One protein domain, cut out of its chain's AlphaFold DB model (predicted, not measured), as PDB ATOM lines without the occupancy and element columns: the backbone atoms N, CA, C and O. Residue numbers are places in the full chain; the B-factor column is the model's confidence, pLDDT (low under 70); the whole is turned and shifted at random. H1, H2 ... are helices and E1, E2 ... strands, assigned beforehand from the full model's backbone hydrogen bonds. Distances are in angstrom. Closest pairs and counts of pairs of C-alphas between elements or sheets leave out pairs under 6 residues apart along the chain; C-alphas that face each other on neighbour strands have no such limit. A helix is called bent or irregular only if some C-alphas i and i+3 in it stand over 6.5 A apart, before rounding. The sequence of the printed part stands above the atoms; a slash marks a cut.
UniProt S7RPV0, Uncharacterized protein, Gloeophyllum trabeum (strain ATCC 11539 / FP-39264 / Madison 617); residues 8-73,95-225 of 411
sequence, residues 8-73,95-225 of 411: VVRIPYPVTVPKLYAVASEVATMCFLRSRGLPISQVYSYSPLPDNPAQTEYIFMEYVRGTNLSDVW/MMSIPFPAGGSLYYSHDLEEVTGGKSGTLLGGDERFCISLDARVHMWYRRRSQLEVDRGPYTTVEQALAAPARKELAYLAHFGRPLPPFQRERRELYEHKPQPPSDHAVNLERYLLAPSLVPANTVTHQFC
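What this domain is: This is residues 8 to 73 and 95 to 225 of the 411 residues of an uncharacterized protein of Gloeophyllum trabeum (strain ATCC 11539 / FP-39264 / Madison 617) (UniProt S7RPV0). Look for two lobes: in one, the long helix H1 runs between two small three-stranded sheets, E4 E6 E5 and E1 E3 E2; in the other, H6 and H8 lie side by side, running opposite ways, with H5 and H9 at H6. H4 lies between the lobes, H7 sits at the far end of the helical lobe, and residues 65 to 73, with H2, stick out from the sheet lobe. The printed part has 197 residues, with ten named helices and six named strands in the order E1 H1 E2 E3 H2 E4 H3 E5 E6 H4 H5 H6 H7 H8 H9 H10; both sheets are antiparallel, and the class is mixed, helices and strands. It is only just loose, close to compact, with a radius of gyration of the C-alphas of 20.0 A and spans of 56 by 44 by 40 A.

Where its parts are: Begin with the sheet of E4, residues 105 to 108, E6, residues 127 to 133, and E5, residues 122 to 124; E6 is 15.0 A long. The other sheet holds E1, residues 8 to 10, E3, residues 58 to 62 and 13.4 A, and E2, residues 43 to 47 and 11.3 A. Find C-alpha 8, where E1 begins, at (107.685, 96.855, 99.926). H1, residues 19 to 35, runs 24.3 A from C-alpha 19 at (122.138, 103.374, 109.452). The short helices are H2, residues 69 to 72, H3, residues 109 to 116, H4, residues 138 to 141, and H5, residues 143 to 147. H6, residues 158 to 176, is 27.8 A long with a kink of 29 degrees near residue 165. Then come H7, residues 185 to 191, H8, residues 198 to 208 and 15.5 A, H9, residues 211 to 214, and H10, residues 219 to 222, which ends with C-alpha 222 at (113.090, 131.060, 113.099). H6 and H7 are only just irregular: C-alphas 162 and 165 are 6.8 A apart, and 186 and 189 are 6.9 A apart.

How they stand to each other: In the first sheet, look at N 107 and O 131, 2.9 A, between E4 and E6, and at N 122 and O 132, 2.8 A, in the hairpin E5 and E6. H1 is on this sheet at a height of 5.4 A, with the C-alphas of Ser 25 and Tyr 107 closest at 4.8 A. H3 is on the opposite face, over none of the strands. H1 is also on one face of the sheet E1 E3 E2, making two layers, a helix over a sheet; its height there is 10.0 A, and it runs along the strands, 18 degrees from E2 on the local plane. There N 8 and O 61 of E1 and E3 are within hydrogen-bond range at 2.8 A, and so are N 60 and O 45 in the hairpin E2 and E3, also at 2.8 A. E1, H1, E2, with E3 between the two strands in the sheet, and E4, H3, E5, with E6 between them, are split strand-helix-strand units, two strands of one sheet that are not neighbours with a helix between them along the chain, each with a right-handed crossover. Among the helices the hub is H6, touching 3 others: its residues 166 to 173 touch H8 at a shallow tilt of 8 degrees, opposite ways, with the C-alphas of Ala 166 and Leu 205 closest at 5.8 A. H6 touches H9 with residues 158 to 163, closest at Glu 159 and Pro 212, C-alphas 5.0 A apart, and only just touches H5 with residues 168 to 172, over 3 pairs of C-alphas within 8 A, Arg 145 and Tyr 172 closest at 6.5 A. H4 and H10 are close to H6 but not clearly touching, and H7 is apart from H6 and H8. Every O i to N i+4 pair is within hydrogen-bond range in H1, but 3 of 4 are in H3, 13 of 15 in H6, 6 of 7 in H8, 0 of 1 in H5 and 0 of 3 in H7, where O i to N i+3 pairs number 2 of 2 and 3 of 4; H2, H4, H9 and H10 are too short for such a pair.

The domain as a whole: The two C-alphas farthest apart are those of Gly 126 and Glu 192, 59.1 A. Residues 74 to 94 are cut out, and C-alphas 73 and 95 stand 23.7 A apart across the cut. Of the links printed whole, none is long. Mean pLDDT of the printed part is 91.1; residues 117 to 120 are under 70.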
ATOM      1  N   VAL A   8     106.288  96.600 100.261       95.69
ATOM      2  CA  VAL A   8     107.685  96.855  99.926       95.69
ATOM      3  C   VAL A   8     108.533  96.644 101.169       95.69
ATOM      4  O   VAL A   8     108.160  97.050 102.270       95.69
ATOM      5  N   VAL A   9     109.694  96.024 100.977       96.19
ATOM      6  CA  VAL A   9     110.758  95.978 101.979       96.19
ATOM      7  C   VAL A   9     111.855  96.925 101.526       96.19
ATOM      8  O   VAL A   9     112.412  96.745 100.443       96.19
ATOM      9  N   ARG A  10     112.172  97.931 102.339       95.56
ATOM     10  CA  ARG A  10     113.336  98.797 102.134       95.56
ATOM     11  C   ARG A  10     114.450  98.351 103.066       95.56
ATOM     12  O   ARG A  10     114.227  98.182 104.260       95.56
ATOM     13  N   ILE A  11     115.636  98.169 102.502       95.31
ATOM     14  CA  ILE A  11     116.869  97.853 103.223       95.31
ATOM     15  C   ILE A  11     117.849  98.981 102.889       95.31
ATOM     16  O   ILE A  11     118.045  99.254 101.700       95.31
ATOM     17  N   PRO A  12     118.436  99.669 103.884       92.69
ATOM     18  CA  PRO A  12     119.377 100.741 103.611       92.69
ATOM     19  C   PRO A  12     120.614 100.190 102.900       92.69
ATOM     20  O   PRO A  12     121.101  99.095 103.195       92.69
ATOM     21  N   TYR A  13     121.160 100.972 101.971       90.50
ATOM     22  CA  TYR A  13     122.393 100.598 101.292       90.50
ATOM     23  C   TYR A  13     123.549 100.431 102.293       90.50
ATOM     24  O   TYR A  13     123.584 101.096 103.332       90.50
ATOM     25  N   PRO A  14     124.574  99.617 101.971       86.75
ATOM     26  CA  PRO A  14     125.761  99.490 102.818       86.75
ATOM     27  C   PRO A  14     126.453 100.826 103.124       86.75
ATOM     28  O   PRO A  14     127.068 100.962 104.177       86.75
ATOM     29  N   VAL A  15     126.331 101.800 102.216       86.12
ATOM     30  CA  VAL A  15     126.905 103.149 102.339       86.12
ATOM     31  C   VAL A  15     126.040 104.123 103.144       86.12
ATOM     32  O   VAL A  15     126.515 105.213 103.460       86.12
ATOM     33  N   THR A  16     124.792 103.764 103.473       89.19
ATOM     34  CA  THR A  16     123.912 104.607 104.287       89.19
ATOM     35  C   THR A  16     124.555 104.833 105.648       89.19
ATOM     36  O   THR A  16     124.939 103.890 106.343       89.19
ATOM     37  N   VAL A  17     124.675 106.097 106.041       90.50
ATOM     38  CA  VAL A  17     125.259 106.488 107.318       90.50
ATOM     39  C   VAL A  17     124.504 107.694 107.869       90.50
ATOM     40  O   VAL A  17     124.261 108.648 107.125       90.50
ATOM     41  N   PRO A  18     124.143 107.686 109.158       92.12
ATOM     42  CA  PRO A  18     124.237 106.578 110.118       92.12
ATOM     43  C   PRO A  18     123.037 105.620 109.963       92.12
ATOM     44  O   PRO A  18     121.901 106.074 110.016       92.12
ATOM     45  N   LYS A  19     123.244 104.307 109.776       92.69
ATOM     46  CA  LYS A  19     122.138 103.374 109.452       92.69
ATOM     47  C   LYS A  19     121.005 103.381 110.476       92.69
ATOM     48  O   LYS A  19     119.859 103.614 110.104       92.69
ATOM     49  N   LEU A  20     121.355 103.205 111.749       92.69
ATOM     50  CA  LEU A  20     120.405 103.190 112.856       92.69
ATOM     51  C   LEU A  20     119.555 104.458 112.878       92.69
ATOM     52  O   LEU A  20     118.333 104.383 112.773       92.69
ATOM     53  N   TYR A  21     120.196 105.630 112.962       94.69
ATOM     54  CA  TYR A  21     119.446 106.879 113.073       94.69
ATOM     55  C   TYR A  21     118.721 107.241 111.770       94.69
ATOM     56  O   TYR A  21     117.656 107.842 111.832       94.69
ATOM     57  N   ALA A  22     119.245 106.852 110.601       95.38
ATOM     58  CA  ALA A  22     118.565 107.060 109.326       95.38
ATOM     59  C   ALA A  22     117.250 106.270 109.257       95.38
ATOM     60  O   ALA A  22     116.223 106.863 108.944       95.38
ATOM     61  N   VAL A  23     117.259 104.978 109.611       96.94
ATOM     62  CA  VAL A  23     116.056 104.128 109.588       96.94
ATOM     63  C   VAL A  23     115.066 104.532 110.680       96.94
ATOM     64  O   VAL A  23     113.888 104.731 110.385       96.94
ATOM     65  N   ALA A  24     115.530 104.709 111.922       96.38
ATOM     66  CA  ALA A  24     114.667 105.126 113.029       96.38
ATOM     67  C   ALA A  24     114.006 106.485 112.743       96.38
ATOM     68  O   ALA A  24     112.802 106.661 112.955       96.38
ATOM     69  N   SER A  25     114.773 107.441 112.204       97.19
ATOM     70  CA  SER A  25     114.236 108.765 111.909       97.19
ATOM     71  C   SER A  25     113.298 108.795 110.709       97.19
ATOM     72  O   SER A  25     112.277 109.490 110.743       97.19
ATOM     73  N   GLU A  26     113.605 108.030 109.661       97.88
ATOM     74  CA  GLU A  26     112.740 107.909 108.489       97.88
ATOM     75  C   GLU A  26     111.357 107.390 108.892       97.88
ATOM     76  O   GLU A  26     110.340 108.012 108.576       97.88
ATOM     77  N   VAL A  27     111.310 106.304 109.666       98.06
ATOM     78  CA  VAL A  27     110.047 105.695 110.091       98.06
ATOM     79  C   VAL A  27     109.250 106.624 111.006       98.06
ATOM     80  O   VAL A  27     108.048 106.812 110.793       98.06
ATOM     81  N   ALA A  28     109.903 107.263 111.980       97.69
ATOM     82  CA  ALA A  28     109.246 108.234 112.849       97.69
ATOM     83  C   ALA A  28     108.661 109.412 112.053       97.69
ATOM     84  O   ALA A  28     107.508 109.794 112.267       97.69
ATOM     85  N   THR A  29     109.420 109.940 111.088       98.38
ATOM     86  CA  THR A  29     108.981 111.018 110.191       98.38
ATOM     87  C   THR A  29     107.767 110.600 109.371       98.38
ATOM     88  O   THR A  29     106.756 111.306 109.370       98.38
ATOM     89  N   MET A  30     107.822 109.429 108.731       98.25
ATOM     90  CA  MET A  30     106.718 108.902 107.929       98.25
ATOM     91  C   MET A  30     105.439 108.744 108.754       98.25
ATOM     92  O   MET A  30     104.377 109.230 108.361       98.25
ATOM     93  N   CYS A  31     105.530 108.103 109.923       97.88
ATOM     94  CA  CYS A  31     104.381 107.875 110.794       97.88
ATOM     95  C   CYS A  31     103.787 109.184 111.331       97.88
ATOM     96  O   CYS A  31     102.563 109.360 111.312       97.88
ATOM     97  N   PHE A  32     104.633 110.116 111.780       97.62
ATOM     98  CA  PHE A  32     104.190 111.410 112.288       97.62
ATOM     99  C   PHE A  32     103.472 112.211 111.202       97.62
ATOM    100  O   PHE A  32     102.328 112.624 111.391       97.62
ATOM    101  N   LEU A  33     104.085 112.379 110.033       97.56
ATOM    102  CA  LEU A  33     103.506 113.157 108.943       97.56
ATOM    103  C   LEU A  33     102.239 112.497 108.372       97.56
ATOM    104  O   LEU A  33     101.250 113.194 108.123       97.56
ATOM    105  N   ARG A  34     102.191 111.160 108.273       97.06
ATOM    106  CA  ARG A  34     100.958 110.438 107.913       97.06
ATOM    107  C   ARG A  34      99.838 110.698 108.923       97.06
ATOM    108  O   ARG A  34      98.708 110.953 108.512       97.06
ATOM    109  N   SER A  35     100.126 110.734 110.230       95.75
ATOM    110  CA  SER A  35      99.118 111.089 111.250       95.75
ATOM    111  C   SER A  35      98.624 112.541 111.163       95.75
ATOM    112  O   SER A  35      97.546 112.859 111.661       95.75
ATOM    113  N   ARG A  36      99.366 113.423 110.476       95.38
ATOM    114  CA  ARG A  36      98.948 114.795 110.133       95.38
ATOM    115  C   ARG A  36      98.220 114.873 108.784       95.38
ATOM    116  O   ARG A  36      97.930 115.970 108.297       95.38
ATOM    117  N   GLY A  37      97.903 113.724 108.182       95.81
ATOM    118  CA  GLY A  37      97.137 113.597 106.944       95.81
ATOM    119  C   GLY A  37      97.930 113.929 105.680       95.81
ATOM    120  O   GLY A  37      97.330 114.399 104.708       95.81
ATOM    121  N   LEU A  38      99.260 113.800 105.708       97.50
ATOM    122  CA  LEU A  38     100.095 113.882 104.507       97.50
ATOM    123  C   LEU A  38     100.046 112.540 103.743       97.50
ATOM    124  O   LEU A  38      99.939 111.488 104.380       97.50
ATOM    125  N   PRO A  39     100.111 112.561 102.397       97.19
ATOM    126  CA  PRO A  39     100.103 111.367 101.557       97.19
ATOM    127  C   PRO A  39     101.468 110.680 101.647       97.19
ATOM    128  O   PRO A  39     102.393 110.979 100.897       97.19
ATOM    129  N   ILE A  40     101.620 109.812 102.638       96.94
ATOM    130  CA  ILE A  40     102.845 109.056 102.908       96.94
ATOM    131  C   ILE A  40     102.431 107.622 103.142       96.94
ATOM    132  O   ILE A  40     101.486 107.393 103.892       96.94
ATOM    133  N   SER A  41     103.133 106.674 102.540       95.50
ATOM    134  CA  SER A  41     102.910 105.235 102.683       95.50
ATOM    135  C   SER A  41     102.895 104.760 104.139       95.50
ATOM    136  O   SER A  41     103.612 105.257 105.010       95.50
ATOM    137  N   GLN A  42     102.037 103.782 104.424       97.00
ATOM    138  CA  GLN A  42     101.948 103.183 105.748       97.00
ATOM    139  C   GLN A  42     103.185 102.335 106.041       97.00
ATOM    140  O   GLN A  42     103.546 101.468 105.252       97.00
ATOM    141  N   VAL A  43     103.788 102.524 107.213       98.00
ATOM    142  CA  VAL A  43     104.799 101.601 107.744       98.00
ATOM    143  C   VAL A  43     104.090 100.483 108.510       98.00
ATOM    144  O   VAL A  43     103.234 100.752 109.354       98.00
ATOM    145  N   TYR A  44     104.429  99.231 108.204       97.50
ATOM    146  CA  TYR A  44     103.886  98.044 108.871       97.50
ATOM    147  C   TYR A  44     104.787  97.560 110.007       97.50
ATOM    148  O   TYR A  44     104.296  97.166 111.061       97.50
ATOM    149  N   SER A  45     106.102  97.568 109.791       96.69
ATOM    150  CA  SER A  45     107.115  97.149 110.763       96.69
ATOM    151  C   SER A  45     108.486  97.646 110.310       96.69
ATOM    152  O   SER A  45     108.692  97.884 109.123       96.69
ATOM    153  N   TYR A  46     109.431  97.806 111.226       97.38
ATOM    154  CA  TYR A  46     110.804  98.188 110.921       97.38
ATOM    155  C   TYR A  46     111.748  97.631 111.989       97.38
ATOM    156  O   TYR A  46     111.299  97.230 113.062       97.38
ATOM    157  N   SER A  47     113.039  97.596 111.677       96.31
ATOM    158  CA  SER A  47     114.105  97.353 112.648       96.31
ATOM    159  C   SER A  47     115.247  98.314 112.334       96.31
ATOM    160  O   SER A  47     115.841  98.186 111.262       96.31
ATOM    161  N   PRO A  48     115.558  99.287 113.207       94.75
ATOM    162  CA  PRO A  48     116.685 100.197 113.013       94.75
ATOM    163  C   PRO A  48     118.019  99.576 113.452       94.75
ATOM    164  O   PRO A  48     119.076 100.148 113.207       94.75
ATOM    165  N   LEU A  49     117.976  98.414 114.104       93.50
ATOM    166  CA  LEU A  49     119.137  97.639 114.516       93.50
ATOM    167  C   LEU A  49     119.235  96.341 113.700       93.50
ATOM    168  O   LEU A  49     118.206  95.796 113.286       93.50
ATOM    169  N   PRO A  50     120.453  95.821 113.465       93.19
ATOM    170  CA  PRO A  50     120.673  94.562 112.757       93.19
ATOM    171  C   PRO A  50     120.517  93.321 113.656       93.19
ATOM    172  O   PRO A  50     120.773  92.209 113.206       93.19
ATOM    173  N   ASP A  51     120.107  93.468 114.916       91.94
ATOM    174  CA  ASP A  51     119.889  92.388 115.893       91.94
ATOM    175  C   ASP A  51     118.552  91.650 115.684       91.94
ATOM    176  O   ASP A  51     117.868  91.225 116.612       91.94
ATOM    177  N   ASN A  52     118.195  91.452 114.421       93.75
ATOM    178  CA  ASN A  52     116.972  90.803 113.980       93.75
ATOM    179  C   ASN A  52     117.304  89.638 113.018       93.75
ATOM    180  O   ASN A  52     118.443  89.521 112.554       93.75
ATOM    181  N   PRO A  53     116.339  88.765 112.667       95.12
ATOM    182  CA  PRO A  53     116.593  87.608 111.802       95.12
ATOM    183  C   PRO A  53     117.165  87.926 110.411       95.12
ATOM    184  O   PRO A  53     117.797  87.058 109.814       95.12
ATOM    185  N   ALA A  54     116.956  89.139 109.887       92.62
ATOM    186  CA  ALA A  54     117.515  89.572 108.607       92.62
ATOM    187  C   ALA A  54     118.970  90.065 108.720       92.62
ATOM    188  O   ALA A  54     119.610  90.277 107.692       92.62
ATOM    189  N   GLN A  55     119.497  90.241 109.939       94.62
ATOM    190  CA  GLN A  55     120.858  90.725 110.216       94.62
ATOM    191  C   GLN A  55     121.182  92.091 109.583       94.62
ATOM    192  O   GLN A  55     122.340  92.430 109.342       94.62
ATOM    193  N   THR A  56     120.146  92.872 109.287       94.50
ATOM    194  CA  THR A  56     120.228  94.199 108.680       94.50
ATOM    195  C   THR A  56     119.027  95.018 109.112       94.50
ATOM    196  O   THR A  56     117.976  94.469 109.445       94.50
ATOM    197  N   GLU A  57     119.169  96.334 109.080       95.75
ATOM    198  CA  GLU A  57     118.047  97.239 109.263       95.75
ATOM    199  C   GLU A  57     117.045  97.091 108.108       95.75
ATOM    200  O   GLU A  57     117.430  96.785 106.975       95.75
ATOM    201  N   TYR A  58     115.760  97.309 108.375       97.12
ATOM    202  CA  TYR A  58     114.720  97.235 107.349       97.12
ATOM    203  C   TYR A  58     113.501  98.095 107.686       97.12
ATOM    204  O   TYR A  58     113.248  98.412 108.848       97.12
ATOM    205  N   ILE A  59     112.695  98.383 106.661       98.06
ATOM    206  CA  ILE A  59     111.355  98.963 106.770       98.06
ATOM    207  C   ILE A  59     110.401  98.149 105.885       98.06
ATOM    208  O   ILE A  59     110.581  98.078 104.671       98.06
ATOM    209  N   PHE A  60     109.376  97.545 106.481       97.75
ATOM    210  CA  PHE A  60     108.222  96.977 105.786       97.75
ATOM    211  C   PHE A  60     107.135  98.038 105.666       97.75
ATOM    212  O   PHE A  60     106.690  98.595 106.672       97.75
ATOM    213  N   MET A  61     106.674  98.303 104.449       97.44
ATOM    214  CA  MET A  61     105.748  99.399 104.182       97.44
ATOM    215  C   MET A  61     104.803  99.115 103.014       97.44
ATOM    216  O   MET A  61     105.010  98.199 102.221       97.44
ATOM    217  N   GLU A  62     103.745  99.911 102.937       96.81
ATOM    218  CA  GLU A  62     102.715  99.884 101.903       96.81
ATOM    219  C   GLU A  62     103.319  99.998 100.500       96.81
ATOM    220  O   GLU A  62     104.112 100.900 100.218       96.81
ATOM    221  N   TYR A  63     102.902  99.100  99.605       95.75
ATOM    222  CA  TYR A  63     103.110  99.284  98.174       95.75
ATOM    223  C   TYR A  63     102.072 100.274  97.638       95.75
ATOM    224  O   TYR A  63     100.886  99.957  97.527       95.75
ATOM    225  N   VAL A  64     102.514 101.489  97.312       94.88
ATOM    226  CA  VAL A  64     101.633 102.535  96.781       94.88
ATOM    227  C   VAL A  64     101.369 102.268  95.305       94.88
ATOM    228  O   VAL A  64     102.282 102.312  94.481       94.88
ATOM    229  N   ARG A  65     100.106 102.018  94.952       93.88
ATOM    230  CA  ARG A  65      99.698 101.890  93.550       93.88
ATOM    231  C   ARG A  65      99.676 103.266  92.889       93.88
ATOM    232  O   ARG A  65      98.985 104.165  93.355       93.88
ATOM    233  N   GLY A  66     100.361 103.394  91.761       94.25
ATOM    234  CA  GLY A  66     100.336 104.588  90.927       94.25
ATOM    235  C   GLY A  66     101.482 104.598  89.931       94.25
ATOM    236  O   GLY A  66     102.190 103.602  89.780       94.25
ATOM    237  N   THR A  67     101.641 105.723  89.247       95.94
ATOM    238  CA  THR A  67     102.744 105.955  88.312       95.94
ATOM    239  C   THR A  67     103.790 106.818  89.001       95.94
ATOM    240  O   THR A  67     103.437 107.794  89.666       95.94
ATOM    241  N   ASN A  68     105.069 106.470  88.860       96.25
ATOM    242  CA  ASN A  68     106.139 107.346  89.315       96.25
ATOM    243  C   ASN A  68     106.169 108.597  88.428       96.25
ATOM    244  O   ASN A  68     106.140 108.491  87.202       96.25
ATOM    245  N   LEU A  69     106.206 109.785  89.031       94.94
ATOM    246  CA  LEU A  69     106.184 111.033  88.281       94.94
ATOM    247  C   LEU A  69     107.386 111.152  87.332       94.94
ATOM    248  O   LEU A  69     107.218 111.716  86.255       94.94
ATOM    249  N   SER A  70     108.555 110.582  87.663       93.25
ATOM    250  CA  SER A  70     109.720 110.581  86.763       93.25
ATOM    251  C   SER A  70     109.462 109.881  85.432       93.25
ATOM    252  O   SER A  70     110.026 110.291  84.422       93.25
ATOM    253  N   ASP A  71     108.606 108.855  85.424       92.12
ATOM    254  CA  ASP A  71     108.357 108.021  84.243       92.12
ATOM    255  C   ASP A  71     107.553 108.754  83.168       92.12
ATOM    256  O   ASP A  71     107.589 108.366  82.006       92.12
ATOM    257  N   VAL A  72     106.826 109.804  83.558       91.62
ATOM    258  CA  VAL A  72     105.956 110.587  82.668       91.62
ATOM    259  C   VAL A  72     106.312 112.073  82.659       91.62
ATOM    260  O   VAL A  72     105.625 112.856  82.017       91.62
ATOM    261  N   TRP A  73     107.364 112.487  83.376       88.62
ATOM    262  CA  TRP A  73     107.628 113.895  83.697       88.62
ATOM    263  C   TRP A  73     107.756 114.798  82.472       88.62
ATOM    264  O   TRP A  73     107.228 115.907  82.477       88.62
ATOM    265  N   MET A  95     103.526 120.907 105.597       95.06
ATOM    266  CA  MET A  95     104.704 120.433 106.339       95.06
ATOM    267  C   MET A  95     105.378 121.571 107.115       95.06
ATOM    268  O   MET A  95     105.628 121.441 108.314       95.06
ATOM    269  N   MET A  96     105.611 122.707 106.453       93.06
ATOM    270  CA  MET A  96     106.289 123.867 107.032       93.06
ATOM    271  C   MET A  96     105.456 124.569 108.115       93.06
ATOM    272  O   MET A  96     106.007 125.209 109.006       93.06
ATOM    273  N   SER A  97     104.130 124.409 108.086       92.19
ATOM    274  CA  SER A  97     103.225 124.951 109.108       92.19
ATOM    275  C   SER A  97     103.251 124.179 110.432       92.19
ATOM    276  O   SER A  97     102.666 124.644 111.408       92.19
ATOM    277  N   ILE A  98     103.888 123.004 110.494       94.25
ATOM    278  CA  ILE A  98     103.989 122.213 111.726       94.25
ATOM    279  C   ILE A  98     105.129 122.785 112.586       94.25
ATOM    280  O   ILE A  98     106.285 122.724 112.162       94.25
ATOM    281  N   PRO A  99     104.847 123.328 113.787       94.00
ATOM    282  CA  PRO A  99     105.891 123.827 114.672       94.00
ATOM    283  C   PRO A  99     106.576 122.678 115.411       94.00
ATOM    284  O   PRO A  99     105.917 121.772 115.929       94.00
ATOM    285  N   PHE A 100     107.896 122.763 115.529       95.94
ATOM    286  CA  PHE A 100     108.699 121.860 116.347       95.94
ATOM    287  C   PHE A 100     109.451 122.638 117.440       95.94
ATOM    288  O   PHE A 100     109.857 123.778 117.213       95.94
ATOM    289  N   PRO A 101     109.652 122.056 118.638       95.19
ATOM    290  CA  PRO A 101     110.341 122.729 119.742       95.19
ATOM    291  C   PRO A 101     111.870 122.812 119.583       95.19
ATOM    292  O   PRO A 101     112.518 123.510 120.358       95.19
ATOM    293  N   ALA A 102     112.457 122.086 118.626       96.06
ATOM    294  CA  ALA A 102     113.895 122.058 118.369       96.06
ATOM    295  C   ALA A 102     114.192 121.632 116.919       96.06
ATOM    296  O   ALA A 102     113.335 121.063 116.245       96.06
ATOM    297  N   GLY A 103     115.416 121.873 116.457       96.88
ATOM    298  CA  GLY A 103     115.967 121.325 115.220       96.88
ATOM    299  C   GLY A 103     116.689 119.997 115.429       96.88
ATOM    300  O   GLY A 103     117.084 119.660 116.544       96.88
ATOM    301  N   GLY A 104     116.887 119.256 114.344       96.69
ATOM    302  CA  GLY A 104     117.480 117.918 114.358       96.69
ATOM    303  C   GLY A 104     116.650 116.953 113.520       96.69
ATOM    304  O   GLY A 104     116.094 117.345 112.494       96.69
ATOM    305  N   SER A 105     116.539 115.706 113.964       97.44
ATOM    306  CA  SER A 105     115.710 114.693 113.302       97.44
ATOM    307  C   SER A 105     114.645 114.141 114.247       97.44
ATOM    308  O   SER A 105     114.820 114.159 115.468       97.44
ATOM    309  N   LEU A 106     113.519 113.700 113.681       97.00
ATOM    310  CA  LEU A 106     112.399 113.128 114.430       97.00
ATOM    311  C   LEU A 106     112.646 111.642 114.684       97.00
ATOM    312  O   LEU A 106     113.069 110.958 113.763       97.00
ATOM    313  N   TYR A 107     112.340 111.144 115.880       96.44
ATOM    314  CA  TYR A 107     112.473 109.736 116.269       96.44
ATOM    315  C   TYR A 107     111.268 109.288 117.087       96.44
ATOM    316  O   TYR A 107     110.584 110.120 117.693       96.44
ATOM    317  N   TYR A 108     111.050 107.977 117.176       95.12
ATOM    318  CA  TYR A 108     110.308 107.441 118.307       95.12
ATOM    319  C   TYR A 108     111.169 107.509 119.568       95.12
ATOM    320  O   TYR A 108     112.369 107.249 119.526       95.12
ATOM    321  N   SER A 109     110.555 107.843 120.701       92.25
ATOM    322  CA  SER A 109     111.273 107.982 121.975       92.25
ATOM    323  C   SER A 109     111.991 106.683 122.382       92.25
ATOM    324  O   SER A 109     113.144 106.733 122.801       92.25
ATOM    325  N   HIS A 110     111.362 105.521 122.161       90.38
ATOM    326  CA  HIS A 110     111.926 104.213 122.519       90.38
ATOM    327  C   HIS A 110     113.164 103.826 121.690       90.38
ATOM    328  O   HIS A 110     114.105 103.273 122.251       90.38
ATOM    329  N   ASP A 111     113.218 104.185 120.399       91.75
ATOM    330  CA  ASP A 111     114.375 103.891 119.531       91.75
ATOM    331  C   ASP A 111     115.663 104.558 120.043       91.75
ATOM    332  O   ASP A 111     116.770 104.073 119.814       91.75
ATOM    333  N   LEU A 112     115.539 105.703 120.725       86.44
ATOM    334  CA  LEU A 112     116.686 106.413 121.285       86.44
ATOM    335  C   LEU A 112     117.063 105.922 122.678       86.44
ATOM    336  O   LEU A 112     118.250 105.911 122.996       86.44
ATOM    337  N   GLU A 113     116.096 105.531 123.507       82.25
ATOM    338  CA  GLU A 113     116.351 105.039 124.868       82.25
ATOM    339  C   GLU A 113     117.311 103.845 124.869       82.25
ATOM    340  O   GLU A 113     118.249 103.810 125.670       82.25
ATOM    341  N   GLU A 114     117.127 102.926 123.919       71.06
ATOM    342  CA  GLU A 114     117.964 101.735 123.751       71.06
ATOM    343  C   GLU A 114     119.403 102.067 123.319       71.06
ATOM    344  O   GLU A 114     120.343 101.351 123.661       71.06
ATOM    345  N   VAL A 115     119.596 103.176 122.600       73.38
ATOM    346  CA  VAL A 115     120.832 103.461 121.851       73.38
ATOM    347  C   VAL A 115     121.684 104.542 122.514       73.38
ATOM    348  O   VAL A 115     122.912 104.486 122.470       73.38
ATOM    349  N   THR A 116     121.060 105.532 123.153       70.31
ATOM    350  CA  THR A 116     121.756 106.685 123.748       70.31
ATOM    351  C   THR A 116     121.989 106.547 125.253       70.31
ATOM    352  O   THR A 116     122.503 107.479 125.880       70.31
ATOM    353  N   GLY A 117     121.623 105.407 125.851       63.31
ATOM    354  CA  GLY A 117     121.767 105.167 127.289       63.31
ATOM    355  C   GLY A 117     120.878 106.081 128.139       63.31
ATOM    356  O   GLY A 117     121.300 106.521 129.208       63.31
ATOM    357  N   GLY A 118     119.675 106.405 127.650       60.03
ATOM    358  CA  GLY A 118     118.685 107.211 128.375       60.03
ATOM    359  C   GLY A 118     118.772 108.730 128.169       60.03
ATOM    360  O   GLY A 118     118.139 109.474 128.918       60.03
ATOM    361  N   LYS A 119     119.516 109.230 127.170       62.12
ATOM    362  CA  LYS A 119     119.389 110.636 126.743       62.12
ATOM    363  C   LYS A 119     118.120 110.785 125.899       62.12
ATOM    364  O   LYS A 119     118.151 110.572 124.687       62.12
ATOM    365  N   SER A 120     117.009 111.141 126.542       67.56
ATOM    366  CA  SER A 120     115.755 111.451 125.847       67.56
ATOM    367  C   SER A 120     115.900 112.724 125.011       67.56
ATOM    368  O   SER A 120     116.451 113.726 125.472       67.56
ATOM    369  N   GLY A 121     115.404 112.681 123.774       83.88
ATOM    370  CA  GLY A 121     115.284 113.862 122.923       83.88
ATOM    371  C   GLY A 121     114.245 114.861 123.447       83.88
ATOM    372  O   GLY A 121     113.552 114.625 124.438       83.88
ATOM    373  N   THR A 122     114.091 115.979 122.745       91.94
ATOM    374  CA  THR A 122     113.047 116.970 123.023       91.94
ATOM    375  C   THR A 122     111.689 116.416 122.590       91.94
ATOM    376  O   THR A 122     111.429 116.291 121.392       91.94
ATOM    377  N   LEU A 123     110.821 116.071 123.545       91.75
ATOM    378  CA  LEU A 123     109.480 115.533 123.273       91.75
ATOM    379  C   LEU A 123     108.622 116.509 122.456       91.75
ATOM    380  O   LEU A 123     108.673 117.727 122.655       91.75
ATOM    381  N   LEU A 124     107.787 115.968 121.567       89.38
ATOM    382  CA  LEU A 124     106.789 116.764 120.861       89.38
ATOM    383  C   LEU A 124     105.585 117.015 121.774       89.38
ATOM    384  O   LEU A 124     104.933 116.084 122.248       89.38
ATOM    385  N   GLY A 125     105.247 118.289 121.980       77.12
ATOM    386  CA  GLY A 125     104.035 118.664 122.703       77.12
ATOM    387  C   GLY A 125     102.793 118.047 122.048       77.12
ATOM    388  O   GLY A 125     102.468 118.365 120.905       77.12
ATOM    389  N   GLY A 126     102.104 117.165 122.774       78.12
ATOM    390  CA  GLY A 126     100.865 116.515 122.332       78.12
ATOM    391  C   GLY A 126     101.012 115.109 121.736       78.12
ATOM    392  O   GLY A 126      99.986 114.484 121.484       78.12
ATOM    393  N   ASP A 127     102.230 114.595 121.533       85.38
ATOM    394  CA  ASP A 127     102.458 113.186 121.174       85.38
ATOM    395  C   ASP A 127     103.815 112.695 121.707       85.38
ATOM    396  O   ASP A 127     104.841 112.783 121.035       85.38
ATOM    397  N   GLU A 128     103.809 112.163 122.932       85.69
ATOM    398  CA  GLU A 128     105.010 111.707 123.658       85.69
ATOM    399  C   GLU A 128     105.700 110.495 123.012       85.69
ATOM    400  O   GLU A 128     106.820 110.134 123.387       85.69
ATOM    401  N   ARG A 129     105.064 109.874 122.008       92.31
ATOM    402  CA  ARG A 129     105.687 108.808 121.216       92.31
ATOM    403  C   ARG A 129     106.865 109.331 120.402       92.31
ATOM    404  O   ARG A 129     107.763 108.546 120.110       92.31
ATOM    405  N   PHE A 130     106.846 110.613 120.033       95.00
ATOM    406  CA  PHE A 130     107.857 111.231 119.187       95.00
ATOM    407  C   PHE A 130     108.727 112.224 119.959       95.00
ATOM    408  O   PHE A 130     108.253 112.992 120.801       95.00
ATOM    409  N   CYS A 131     110.001 112.282 119.585       95.44
ATOM    410  CA  CYS A 131     110.942 113.278 120.080       95.44
ATOM    411  C   CYS A 131     111.893 113.755 118.977       95.44
ATOM    412  O   CYS A 131     112.059 113.102 117.946       95.44
ATOM    413  N   ILE A 132     112.518 114.908 119.197       95.94
ATOM    414  CA  ILE A 132     113.566 115.459 118.335       95.94
ATOM    415  C   ILE A 132     114.904 115.219 119.000       95.94
ATOM    416  O   ILE A 132     115.083 115.512 120.182       95.94
ATOM    417  N   SER A 133     115.857 114.709 118.236       94.44
ATOM    418  CA  SER A 133     117.195 114.433 118.739       94.44
ATOM    419  C   SER A 133     118.239 114.679 117.653       94.44
ATOM    420  O   SER A 133     118.012 115.472 116.736       94.44
ATOM    421  N   LEU A 134     119.379 114.002 117.789       93.62
ATOM    422  CA  LEU A 134     120.515 113.953 116.876       93.62
ATOM    423  C   LEU A 134     120.085 114.105 115.409       93.62
ATOM    424  O   LEU A 134     119.225 113.382 114.919       93.62
ATOM    425  N   ASP A 135     120.716 115.017 114.692       95.31
ATOM    426  CA  ASP A 135     120.517 115.266 113.274       95.31
ATOM    427  C   ASP A 135     121.005 114.071 112.449       95.31
ATOM    428  O   ASP A 135     122.206 113.798 112.386       95.31
ATOM    429  N   ALA A 136     120.079 113.344 111.824       95.56
ATOM    430  CA  ALA A 136     120.366 112.145 111.044       95.56
ATOM    431  C   ALA A 136     120.888 112.451 109.635       95.56
ATOM    432  O   ALA A 136     121.145 111.509 108.882       95.56
ATOM    433  N   ARG A 137     121.028 113.722 109.226       95.44
ATOM    434  CA  ARG A 137     121.448 114.063 107.860       95.44
ATOM    435  C   ARG A 137     122.830 113.510 107.552       95.44
ATOM    436  O   ARG A 137     123.770 113.670 108.330       95.44
ATOM    437  N   VAL A 138     122.978 112.931 106.360       93.69
ATOM    438  CA  VAL A 138     124.205 112.242 105.928       93.69
ATOM    439  C   VAL A 138     125.474 113.073 106.144       93.69
ATOM    440  O   VAL A 138     126.470 112.554 106.639       93.69
ATOM    441  N   HIS A 139     125.448 114.383 105.878       91.94
ATOM    442  CA  HIS A 139     126.629 115.241 106.017       91.94
ATOM    443  C   HIS A 139     127.133 115.364 107.467       91.94
ATOM    444  O   HIS A 139     128.309 115.665 107.679       91.94
ATOM    445  N   MET A 140     126.291 115.109 108.473       95.19
ATOM    446  CA  MET A 140     126.691 115.109 109.887       95.19
ATOM    447  C   MET A 140     127.489 113.858 110.281       95.19
ATOM    448  O   MET A 140     128.212 113.880 111.279       95.19
ATOM    449  N   TRP A 141     127.408 112.791 109.481       94.50
ATOM    450  CA  TRP A 141     127.951 111.471 109.817       94.50
ATOM    451  C   TRP A 141     128.869 110.882 108.753       94.50
ATOM    452  O   TRP A 141     129.599 109.935 109.035       94.50
ATOM    453  N   TYR A 142     128.858 111.432 107.541       90.25
ATOM    454  CA  TYR A 142     129.558 110.870 106.398       90.25
ATOM    455  C   TYR A 142     131.037 110.587 106.703       90.25
ATOM    456  O   TYR A 142     131.809 111.480 107.075       90.25
ATOM    457  N   ARG A 143     131.429 109.319 106.525       88.50
ATOM    458  CA  ARG A 143     132.795 108.810 106.726       88.50
ATOM    459  C   ARG A 143     133.306 109.024 108.146       88.50
ATOM    460  O   ARG A 143     132.613 108.688 109.101       88.50
ATOM    461  N   ARG A 144     134.519 109.568 108.312       91.81
ATOM    462  CA  ARG A 144     135.142 109.743 109.633       91.81
ATOM    463  C   ARG A 144     134.422 110.780 110.500       91.81
ATOM    464  O   ARG A 144     134.686 110.844 111.691       91.81
ATOM    465  N   ARG A 145     133.455 111.534 109.956       93.81
ATOM    466  CA  ARG A 145     132.574 112.402 110.756       93.81
ATOM    467  C   ARG A 145     131.707 111.605 111.727       93.81
ATOM    468  O   ARG A 145     131.371 112.132 112.779       93.81
ATOM    469  N   SER A 146     131.398 110.341 111.426       92.19
ATOM    470  CA  SER A 146     130.718 109.433 112.364       92.19
ATOM    471  C   SER A 146     131.556 109.092 113.601       92.19
ATOM    472  O   SER A 146     130.989 108.734 114.623       92.19
ATOM    473  N   GLN A 147     132.885 109.238 113.529       93.38
ATOM    474  CA  GLN A 147     133.825 108.920 114.614       93.38
ATOM    475  C   GLN A 147     134.051 110.105 115.565       93.38
ATOM    476  O   GLN A 147     134.791 109.985 116.537       93.38
ATOM    477  N   LEU A 148     133.469 111.270 115.262       93.88
ATOM    478  CA  LEU A 148     133.636 112.479 116.062       93.88
ATOM    479  C   LEU A 148     132.625 112.521 117.212       93.88
ATOM    480  O   LEU A 148     131.417 112.404 116.995       93.88
ATOM    481  N   GLU A 149     133.109 112.812 118.411       91.81
ATOM    482  CA  GLU A 149     132.279 113.152 119.569       91.81
ATOM    483  C   GLU A 149     131.941 114.648 119.529       91.81
ATOM    484  O   GLU A 149     132.615 115.483 120.131       91.81
ATOM    485  N   VAL A 150     130.923 114.998 118.743       93.19
ATOM    486  CA  VAL A 150     130.441 116.374 118.566       93.19
ATOM    487  C   VAL A 150     128.941 116.452 118.799       93.19
ATOM    488  O   VAL A 150     128.216 115.475 118.599       93.19
ATOM    489  N   ASP A 151     128.483 117.638 119.190       90.81
ATOM    490  CA  ASP A 151     127.061 117.940 119.298       90.81
ATOM    491  C   ASP A 151     126.388 117.846 117.919       90.81
ATOM    492  O   ASP A 151     126.834 118.461 116.945       90.81
ATOM    493  N   ARG A 152     125.324 117.046 117.844       93.00
ATOM    494  CA  ARG A 152     124.495 116.846 116.647       93.00
ATOM    495  C   ARG A 152     123.041 117.223 116.914       93.00
ATOM    496  O   ARG A 152     122.170 116.835 116.148       93.00
ATOM    497  N   GLY A 153     122.772 117.950 117.991       92.31
ATOM    498  CA  GLY A 153     121.436 118.315 118.424       92.31
ATOM    499  C   GLY A 153     120.876 117.394 119.517       92.31
ATOM    500  O   GLY A 153     121.569 116.490 119.995       92.31
ATOM    501  N   PRO A 154     119.613 117.616 119.925       94.62
ATOM    502  CA  PRO A 154     118.658 118.544 119.311       94.62
ATOM    503  C   PRO A 154     119.062 120.020 119.466       94.62
ATOM    504  O   PRO A 154     119.623 120.421 120.483       94.62
ATOM    505  N   TYR A 155     118.777 120.841 118.457       95.12
ATOM    506  CA  TYR A 155     119.114 122.266 118.443       95.12
ATOM    507  C   TYR A 155     117.954 123.090 119.003       95.12
ATOM    508  O   TYR A 155     116.907 123.207 118.376       95.12
ATOM    509  N   THR A 156     118.127 123.686 120.175       93.75
ATOM    510  CA  THR A 156     117.083 124.502 120.825       93.75
ATOM    511  C   THR A 156     117.017 125.937 120.305       93.75
ATOM    512  O   THR A 156     116.015 126.616 120.510       93.75
ATOM    513  N   THR A 157     118.062 126.400 119.613       93.06
ATOM    514  CA  THR A 157     118.110 127.740 119.015       93.06
ATOM    515  C   THR A 157     118.571 127.696 117.558       93.06
ATOM    516  O   THR A 157     119.227 126.746 117.118       93.06
ATOM    517  N   VAL A 158     118.238 128.742 116.796       92.75
ATOM    518  CA  VAL A 158     118.646 128.894 115.390       92.75
ATOM    519  C   VAL A 158     120.169 128.930 115.258       92.75
ATOM    520  O   VAL A 158     120.739 128.312 114.360       92.75
ATOM    521  N   GLU A 159     120.846 129.609 116.181       92.12
ATOM    522  CA  GLU A 159     122.300 129.752 116.200       92.12
ATOM    523  C   GLU A 159     122.987 128.404 116.419       92.12
ATOM    524  O   GLU A 159     124.024 128.139 115.812       92.12
ATOM    525  N   GLN A 160     122.405 127.531 117.251       93.88
ATOM    526  CA  GLN A 160     122.892 126.162 117.418       93.88
ATOM    527  C   GLN A 160     122.766 125.375 116.111       93.88
ATOM    528  O   GLN A 160     123.747 124.764 115.684       93.88
ATOM    529  N   ALA A 161     121.606 125.447 115.449       93.62
ATOM    530  CA  ALA A 161     121.358 124.752 114.186       93.62
ATOM    531  C   ALA A 161     122.298 125.218 113.056       93.62
ATOM    532  O   ALA A 161     122.755 124.396 112.261       93.62
ATOM    533  N   LEU A 162     122.627 126.513 113.004       92.50
ATOM    534  CA  LEU A 162     123.586 127.076 112.047       92.50
ATOM    535  C   LEU A 162     125.034 126.704 112.376       92.50
ATOM    536  O   LEU A 162     125.801 126.328 111.496       92.50
ATOM    537  N   ALA A 163     125.434 126.806 113.643       93.88
ATOM    538  CA  ALA A 163     126.831 126.635 114.024       93.88
ATOM    539  C   ALA A 163     127.275 125.163 114.078       93.88
ATOM    540  O   ALA A 163     128.460 124.883 113.890       93.88
ATOM    541  N   ALA A 164     126.366 124.222 114.354       94.50
ATOM    542  CA  ALA A 164     126.716 122.817 114.568       94.50
ATOM    543  C   ALA A 164     127.424 122.154 113.365       94.50
ATOM    544  O   ALA A 164     128.487 121.562 113.584       94.50
ATOM    545  N   PRO A 165     126.959 122.300 112.103       93.81
ATOM    546  CA  PRO A 165     127.677 121.766 110.946       93.81
ATOM    547  C   PRO A 165     129.117 122.283 110.841       93.81
ATOM    548  O   PRO A 165     130.035 121.487 110.644       93.81
ATOM    549  N   ALA A 166     129.336 123.586 111.041       94.88
ATOM    550  CA  ALA A 166     130.665 124.189 110.955       94.88
ATOM    551  C   ALA A 166     131.582 123.770 112.111       94.88
ATOM    552  O   ALA A 166     132.744 123.442 111.881       94.88
ATOM    553  N   ARG A 167     131.065 123.693 113.343       96.19
ATOM    554  CA  ARG A 167     131.823 123.170 114.496       96.19
ATOM    555  C   ARG A 167     132.235 121.713 114.292       96.19
ATOM    556  O   ARG A 167     133.368 121.354 114.605       96.19
ATOM    557  N   LYS A 168     131.349 120.889 113.726       96.69
ATOM    558  CA  LYS A 168     131.662 119.505 113.347       96.69
ATOM    559  C   LYS A 168     132.771 119.453 112.289       96.69
ATOM    560  O   LYS A 168     133.680 118.639 112.421       96.69
ATOM    561  N   GLU A 169     132.735 120.309 111.269       96.00
ATOM    562  CA  GLU A 169     133.816 120.376 110.272       96.00
ATOM    563  C   GLU A 169     135.145 120.862 110.868       96.00
ATOM    564  O   GLU A 169     136.189 120.285 110.578       96.00
ATOM    565  N   LEU A 170     135.134 121.846 111.772       96.56
ATOM    566  CA  LEU A 170     136.342 122.267 112.492       96.56
ATOM    567  C   LEU A 170     136.939 121.121 113.318       96.56
ATOM    568  O   LEU A 170     138.145 120.887 113.265       96.56
ATOM    569  N   ALA A 171     136.103 120.357 114.028       96.75
ATOM    570  CA  ALA A 171     136.542 119.168 114.754       96.75
ATOM    571  C   ALA A 171     137.111 118.092 113.811       96.75
ATOM    572  O   ALA A 171     138.130 117.473 114.122       96.75
ATOM    573  N   TYR A 172     136.497 117.904 112.638       95.88
ATOM    574  CA  TYR A 172     137.011 117.010 111.602       95.88
ATOM    575  C   TYR A 172     138.407 117.434 111.134       95.88
ATOM    576  O   TYR A 172     139.314 116.606 111.106       95.88
ATOM    577  N   LEU A 173     138.605 118.713 110.802       94.94
ATOM    578  CA  LEU A 173     139.904 119.227 110.361       94.94
ATOM    579  C   LEU A 173     140.960 119.134 111.464       94.94
ATOM    580  O   LEU A 173     142.099 118.784 111.177       94.94
ATOM    581  N   ALA A 174     140.591 119.395 112.718       94.75
ATOM    582  CA  ALA A 174     141.512 119.288 113.844       94.75
ATOM    583  C   ALA A 174     141.977 117.843 114.090       94.75
ATOM    584  O   ALA A 174     143.132 117.621 114.442       94.75
ATOM    585  N   HIS A 175     141.090 116.859 113.910       95.00
ATOM    586  CA  HIS A 175     141.384 115.459 114.224       95.00
ATOM    587  C   HIS A 175     141.931 114.661 113.027       95.00
ATOM    588  O   HIS A 175     142.791 113.800 113.191       95.00
ATOM    589  N   PHE A 176     141.433 114.932 111.819       93.50
ATOM    590  CA  PHE A 176     141.736 114.169 110.603       93.50
ATOM    591  C   PHE A 176     142.319 115.014 109.464       93.50
ATOM    592  O   PHE A 176     142.704 114.454 108.434       93.50
ATOM    593  N   GLY A 177     142.356 116.340 109.605       92.00
ATOM    594  CA  GLY A 177     142.817 117.240 108.557       92.00
ATOM    595  C   GLY A 177     144.277 116.993 108.195       92.00
ATOM    596  O   GLY A 177     145.148 116.851 109.049       92.00
ATOM    597  N   ARG A 178     144.550 116.981 106.892       92.88
ATOM    598  CA  ARG A 178     145.901 116.918 106.329       92.88
ATOM    599  C   ARG A 178     145.972 117.741 105.044       92.88
ATOM    600  O   ARG A 178     144.930 117.933 104.418       92.88
ATOM    601  N   PRO A 179     147.162 118.210 104.635       93.44
ATOM    602  CA  PRO A 179     147.299 118.919 103.375       93.44
ATOM    603  C   PRO A 179     146.875 118.053 102.185       93.44
ATOM    604  O   PRO A 179     147.357 116.928 102.045       93.44
ATOM    605  N   LEU A 180     145.987 118.571 101.335       89.81
ATOM    606  CA  LEU A 180     145.486 117.881 100.140       89.81
ATOM    607  C   LEU A 180     145.455 118.843  98.947       89.81
ATOM    608  O   LEU A 180     145.072 120.000  99.122       89.81
ATOM    609  N   PRO A 181     145.837 118.419  97.729       87.31
ATOM    610  CA  PRO A 181     145.644 119.260  96.550       87.31
ATOM    611  C   PRO A 181     144.142 119.457  96.317       87.31
ATOM    612  O   PRO A 181     143.391 118.557  96.675       87.31
ATOM    613  N   PRO A 182     143.668 120.552  95.704       85.75
ATOM    614  CA  PRO A 182     142.246 120.746  95.417       85.75
ATOM    615  C   PRO A 182     141.573 119.502  94.814       85.75
ATOM    616  O   PRO A 182     142.152 118.824  93.952       85.75
ATOM    617  N   PHE A 183     140.368 119.185  95.303       83.88
ATOM    618  CA  PHE A 183     139.592 118.030  94.837       83.88
ATOM    619  C   PHE A 183     139.276 118.157  93.346       83.88
ATOM    620  O   PHE A 183     139.578 117.258  92.570       83.88
ATOM    621  N   GLN A 184     138.757 119.315  92.944       82.12
ATOM    622  CA  GLN A 184     138.605 119.712  91.549       82.12
ATOM    623  C   GLN A 184     139.987 119.914  90.920       82.12
ATOM    624  O   GLN A 184     140.727 120.834  91.283       82.12
ATOM    625  N   ARG A 185     140.368 119.002  90.019       83.94
ATOM    626  CA  ARG A 185     141.707 118.937  89.412       83.94
ATOM    627  C   ARG A 185     142.003 120.149  88.541       83.94
ATOM    628  O   ARG A 185     143.119 120.657  88.580       83.94
ATOM    629  N   GLU A 186     140.989 120.637  87.845       79.56
ATOM    630  CA  GLU A 186     140.985 121.855  87.042       79.56
ATOM    631  C   GLU A 186     141.360 123.103  87.856       79.56
ATOM    632  O   GLU A 186     141.923 124.045  87.316       79.56
ATOM    633  N   ARG A 187     141.153 123.087  89.181       80.31
ATOM    634  CA  ARG A 187     141.528 124.199  90.065       80.31
ATOM    635  C   ARG A 187     142.964 124.106  90.577       80.31
ATOM    636  O   ARG A 187     143.448 125.068  91.156       80.31
ATOM    637  N   ARG A 188     143.672 122.983  90.398       86.75
ATOM    638  CA  ARG A 188     145.009 122.765  90.993       86.75
ATOM    639  C   ARG A 188     146.078 123.706  90.450       86.75
ATOM    640  O   ARG A 188     146.994 124.038  91.198       86.75
ATOM    641  N   GLU A 189     145.953 124.149  89.203       81.25
ATOM    642  CA  GLU A 189     146.879 125.105  88.589       81.25
ATOM    643  C   GLU A 189     146.902 126.443  89.347       81.25
ATOM    644  O   GLU A 189     147.978 126.960  89.641       81.25
ATOM    645  N   LEU A 190     145.736 126.927  89.801       79.25
ATOM    646  CA  LEU A 190     145.602 128.144  90.623       79.25
ATOM    647  C   LEU A 190     146.363 128.062  91.954       79.25
ATOM    648  O   LEU A 190     146.658 129.084  92.569       79.25
ATOM    649  N   TYR A 191     146.671 126.845  92.397       81.06
ATOM    650  CA  TYR A 191     147.392 126.554  93.629       81.06
ATOM    651  C   TYR A 191     148.788 125.978  93.366       81.06
ATOM    652  O   TYR A 191     149.362 125.323  94.238       81.06
ATOM    653  N   GLU A 192     149.327 126.165  92.156       86.50
ATOM    654  CA  GLU A 192     150.640 125.657  91.738       86.50
ATOM    655  C   GLU A 192     150.791 124.138  91.950       86.50
ATOM    656  O   GLU A 192     151.883 123.629  92.204       86.50
ATOM    657  N   HIS A 193     149.675 123.403  91.895       84.56
ATOM    658  CA  HIS A 193     149.576 121.972  92.192       84.56
ATOM    659  C   HIS A 193     150.047 121.577  93.602       84.56
ATOM    660  O   HIS A 193     150.331 120.405  93.863       84.56
ATOM    661  N   LYS A 194     150.111 122.532  94.536       86.94
ATOM    662  CA  LYS A 194     150.529 122.282  95.915       86.94
ATOM    663  C   LYS A 194     149.352 121.794  96.765       86.94
ATOM    664  O   LYS A 194     148.225 122.273  96.602       86.94
ATOM    665  N   PRO A 195     149.587 120.865  97.709       90.31
ATOM    666  CA  PRO A 195     148.600 120.534  98.728       90.31
ATOM    667  C   PRO A 195     148.237 121.759  99.573       90.31
ATOM    668  O   PRO A 195     149.124 122.488 100.013       90.31
ATOM    669  N   GLN A 196     146.944 121.962  99.813       89.12
ATOM    670  CA  GLN A 196     146.426 123.063 100.619       89.12
ATOM    671  C   GLN A 196     146.300 122.632 102.077       89.12
ATOM    672  O   GLN A 196     145.760 121.550 102.337       89.12
ATOM    673  N   PRO A 197     146.808 123.422 103.036       92.38
ATOM    674  CA  PRO A 197     146.734 123.072 104.442       92.38
ATOM    675  C   PRO A 197     145.280 123.132 104.952       92.38
ATOM    676  O   PRO A 197     144.505 123.992 104.535       92.38
ATOM    677  N   PRO A 198     144.896 122.275 105.920       92.50
ATOM    678  CA  PRO A 198     143.555 122.298 106.518       92.50
ATOM    679  C   PRO A 198     143.172 123.643 107.147       92.50
ATOM    680  O   PRO A 198     141.987 123.962 107.237       92.50
ATOM    681  N   SER A 199     144.165 124.430 107.577       91.94
ATOM    682  CA  SER A 199     143.981 125.755 108.174       91.94
ATOM    683  C   SER A 199     143.222 126.712 107.264       91.94
ATOM    684  O   SER A 199     142.408 127.489 107.751       91.94
ATOM    685  N   ASP A 200     143.428 126.627 105.950       87.56
ATOM    686  CA  ASP A 200     142.789 127.540 105.000       87.56
ATOM    687  C   ASP A 200     141.279 127.292 104.949       87.56
ATOM    688  O   ASP A 200     140.477 128.225 104.872       87.56
ATOM    689  N   HIS A 201     140.868 126.026 105.073       88.75
ATOM    690  CA  HIS A 201     139.459 125.682 105.211       88.75
ATOM    691  C   HIS A 201     138.917 126.052 106.598       88.75
ATOM    692  O   HIS A 201     137.814 126.591 106.697       88.75
ATOM    693  N   ALA A 202     139.701 125.837 107.660       93.88
ATOM    694  CA  ALA A 202     139.308 126.177 109.027       93.88
ATOM    695  C   ALA A 202     139.004 127.675 109.196       93.88
ATOM    696  O   ALA A 202     137.962 128.017 109.748       93.88
ATOM    697  N   VAL A 203     139.830 128.567 108.636       91.56
ATOM    698  CA  VAL A 203     139.597 130.025 108.675       91.56
ATOM    699  C   VAL A 203     138.260 130.402 108.027       91.56
ATOM    700  O   VAL A 203     137.543 131.269 108.524       91.56
ATOM    701  N   ASN A 204     137.882 129.741 106.930       90.06
ATOM    702  CA  ASN A 204     136.589 129.987 106.287       90.06
ATOM    703  C   ASN A 204     135.413 129.496 107.145       90.06
ATOM    704  O   ASN A 204     134.389 130.172 107.220       90.06
ATOM    705  N   LEU A 205     135.566 128.365 107.841       93.88
ATOM    706  CA  LEU A 205     134.562 127.874 108.791       93.88
ATOM    707  C   LEU A 205     134.430 128.796 110.011       93.88
ATOM    708  O   LEU A 205     133.318 129.052 110.461       93.88
ATOM    709  N   GLU A 206     135.534 129.345 110.516       92.88
ATOM    710  CA  GLU A 206     135.522 130.341 111.597       92.88
ATOM    711  C   GLU A 206     134.801 131.627 111.179       92.88
ATOM    712  O   GLU A 206     134.006 132.164 111.949       92.88
ATOM    713  N   ARG A 207     134.995 132.088 109.937       89.19
ATOM    714  CA  ARG A 207     134.218 133.206 109.372       89.19
ATOM    715  C   ARG A 207     132.739 132.861 109.240       89.19
ATOM    716  O   ARG A 207     131.895 133.682 109.584       89.19
ATOM    717  N   TYR A 208     132.411 131.649 108.793       89.19
ATOM    718  CA  TYR A 208     131.022 131.188 108.734       89.19
ATOM    719  C   TYR A 208     130.355 131.177 110.116       89.19
ATOM    720  O   TYR A 208     129.159 131.423 110.212       89.19
ATOM    721  N   LEU A 209     131.097 130.974 111.208       90.12
ATOM    722  CA  LEU A 209     130.543 131.066 112.565       90.12
ATOM    723  C   LEU A 209     130.101 132.487 112.968       90.12
ATOM    724  O   LEU A 209     129.531 132.645 114.047       90.12
ATOM    725  N   LEU A 210     130.284 133.491 112.104       85.38
ATOM    726  CA  LEU A 210     129.636 134.804 112.198       85.38
ATOM    727  C   LEU A 210     128.218 134.816 111.594       85.38
ATOM    728  O   LEU A 210     127.426 135.693 111.923       85.38
ATOM    729  N   ALA A 211     127.858 133.842 110.750       78.44
ATOM    730  CA  ALA A 211     126.535 133.731 110.125       78.44
ATOM    731  C   ALA A 211     125.359 133.679 111.121       78.44
ATOM    732  O   ALA A 211     124.317 134.251 110.807       78.44
ATOM    733  N   PRO A 212     125.476 133.089 112.330       75.75
ATOM    734  CA  PRO A 212     124.448 133.223 113.360       75.75
ATOM    735  C   PRO A 212     124.112 134.679 113.729       75.75
ATOM    736  O   PRO A 212     122.990 134.960 114.131       75.75
ATOM    737  N   SER A 213     125.042 135.623 113.556       75.38
ATOM    738  CA  SER A 213     124.788 137.061 113.741       75.38
ATOM    739  C   SER A 213     124.049 137.710 112.564       75.38
ATOM    740  O   SER A 213     123.598 138.845 112.685       75.38
ATOM    741  N   LEU A 214     123.919 136.998 111.441       74.88
ATOM    742  CA  LEU A 214     123.202 137.410 110.230       74.88
ATOM    743  C   LEU A 214     121.818 136.750 110.122       74.88
ATOM    744  O   LEU A 214     121.167 136.837 109.079       74.88
ATOM    745  N   VAL A 215     121.366 136.069 111.180       79.62
ATOM    746  CA  VAL A 215     120.023 135.485 111.243       79.62
ATOM    747  C   VAL A 215     118.983 136.587 110.993       79.62
ATOM    748  O   VAL A 215     119.063 137.646 111.622       79.62
ATOM    749  N   PRO A 216     117.996 136.370 110.099       78.19
ATOM    750  CA  PRO A 216     117.003 137.390 109.777       78.19
ATOM    751  C   PRO A 216     116.302 137.917 111.031       78.19
ATOM    752  O   PRO A 216     115.888 137.133 111.879       78.19
ATOM    753  N   ALA A 217     116.087 139.231 111.136       78.19
ATOM    754  CA  ALA A 217     115.413 139.821 112.301       78.19
ATOM    755  C   ALA A 217     113.954 139.344 112.473       78.19
ATOM    756  O   ALA A 217     113.387 139.431 113.562       78.19
ATOM    757  N   ASN A 218     113.331 138.843 111.400       81.12
ATOM    758  CA  ASN A 218     111.973 138.318 111.435       81.12
ATOM    759  C   ASN A 218     111.928 136.946 112.131       81.12
ATOM    760  O   ASN A 218     112.218 135.918 111.515       81.12
ATOM    761  N   THR A 219     111.483 136.931 113.387       83.62
ATOM    762  CA  THR A 219     111.408 135.728 114.229       83.62
ATOM    763  C   THR A 219     110.434 134.666 113.721       83.62
ATOM    764  O   THR A 219     110.587 133.497 114.065       83.62
ATOM    765  N   VAL A 220     109.480 135.006 112.842       83.69
ATOM    766  CA  VAL A 220     108.608 134.005 112.193       83.69
ATOM    767  C   VAL A 220     109.440 133.011 111.378       83.69
ATOM    768  O   VAL A 220     109.140 131.823 111.341       83.69
ATOM    769  N   THR A 221     110.538 133.476 110.779       85.06
ATOM    770  CA  THR A 221     111.436 132.626 109.983       85.06
ATOM    771  C   THR A 221     112.282 131.674 110.835       85.06
ATOM    772  O   THR A 221     112.900 130.755 110.301       85.06
ATOM    773  N   HIS A 222     112.310 131.870 112.157       90.88
ATOM    774  CA  HIS A 222     113.090 131.060 113.099       90.88
ATOM    775  C   HIS A 222     112.359 129.792 113.522       90.88
ATOM    776  O   HIS A 222     112.977 128.910 114.116       90.88
ATOM    777  N   GLN A 223     111.058 129.695 113.233       93.12
ATOM    778  CA  GLN A 223     110.264 128.523 113.566       93.12
ATOM    779  C   GLN A 223     110.893 127.272 112.953       93.12
ATOM    780  O   GLN A 223     111.106 127.196 111.743       93.12
ATOM    781  N   PHE A 224     111.159 126.279 113.798       96.69
ATOM    782  CA  PHE A 224     111.580 124.966 113.346       96.69
ATOM    783  C   PHE A 224     110.415 124.260 112.662       96.69
ATOM    784  O   PHE A 224     109.341 124.092 113.248       96.69
ATOM    785  N   CYS A 225     110.646 123.846 111.423       96.56
ATOM    786  CA  CYS A 225     109.689 123.134 110.597       96.56
ATOM    787  C   CYS A 225     110.378 122.000 109.831       96.56
ATOM    788  O   CYS A 225     111.607 121.896 109.794       96.56
TER     789      CYS A 225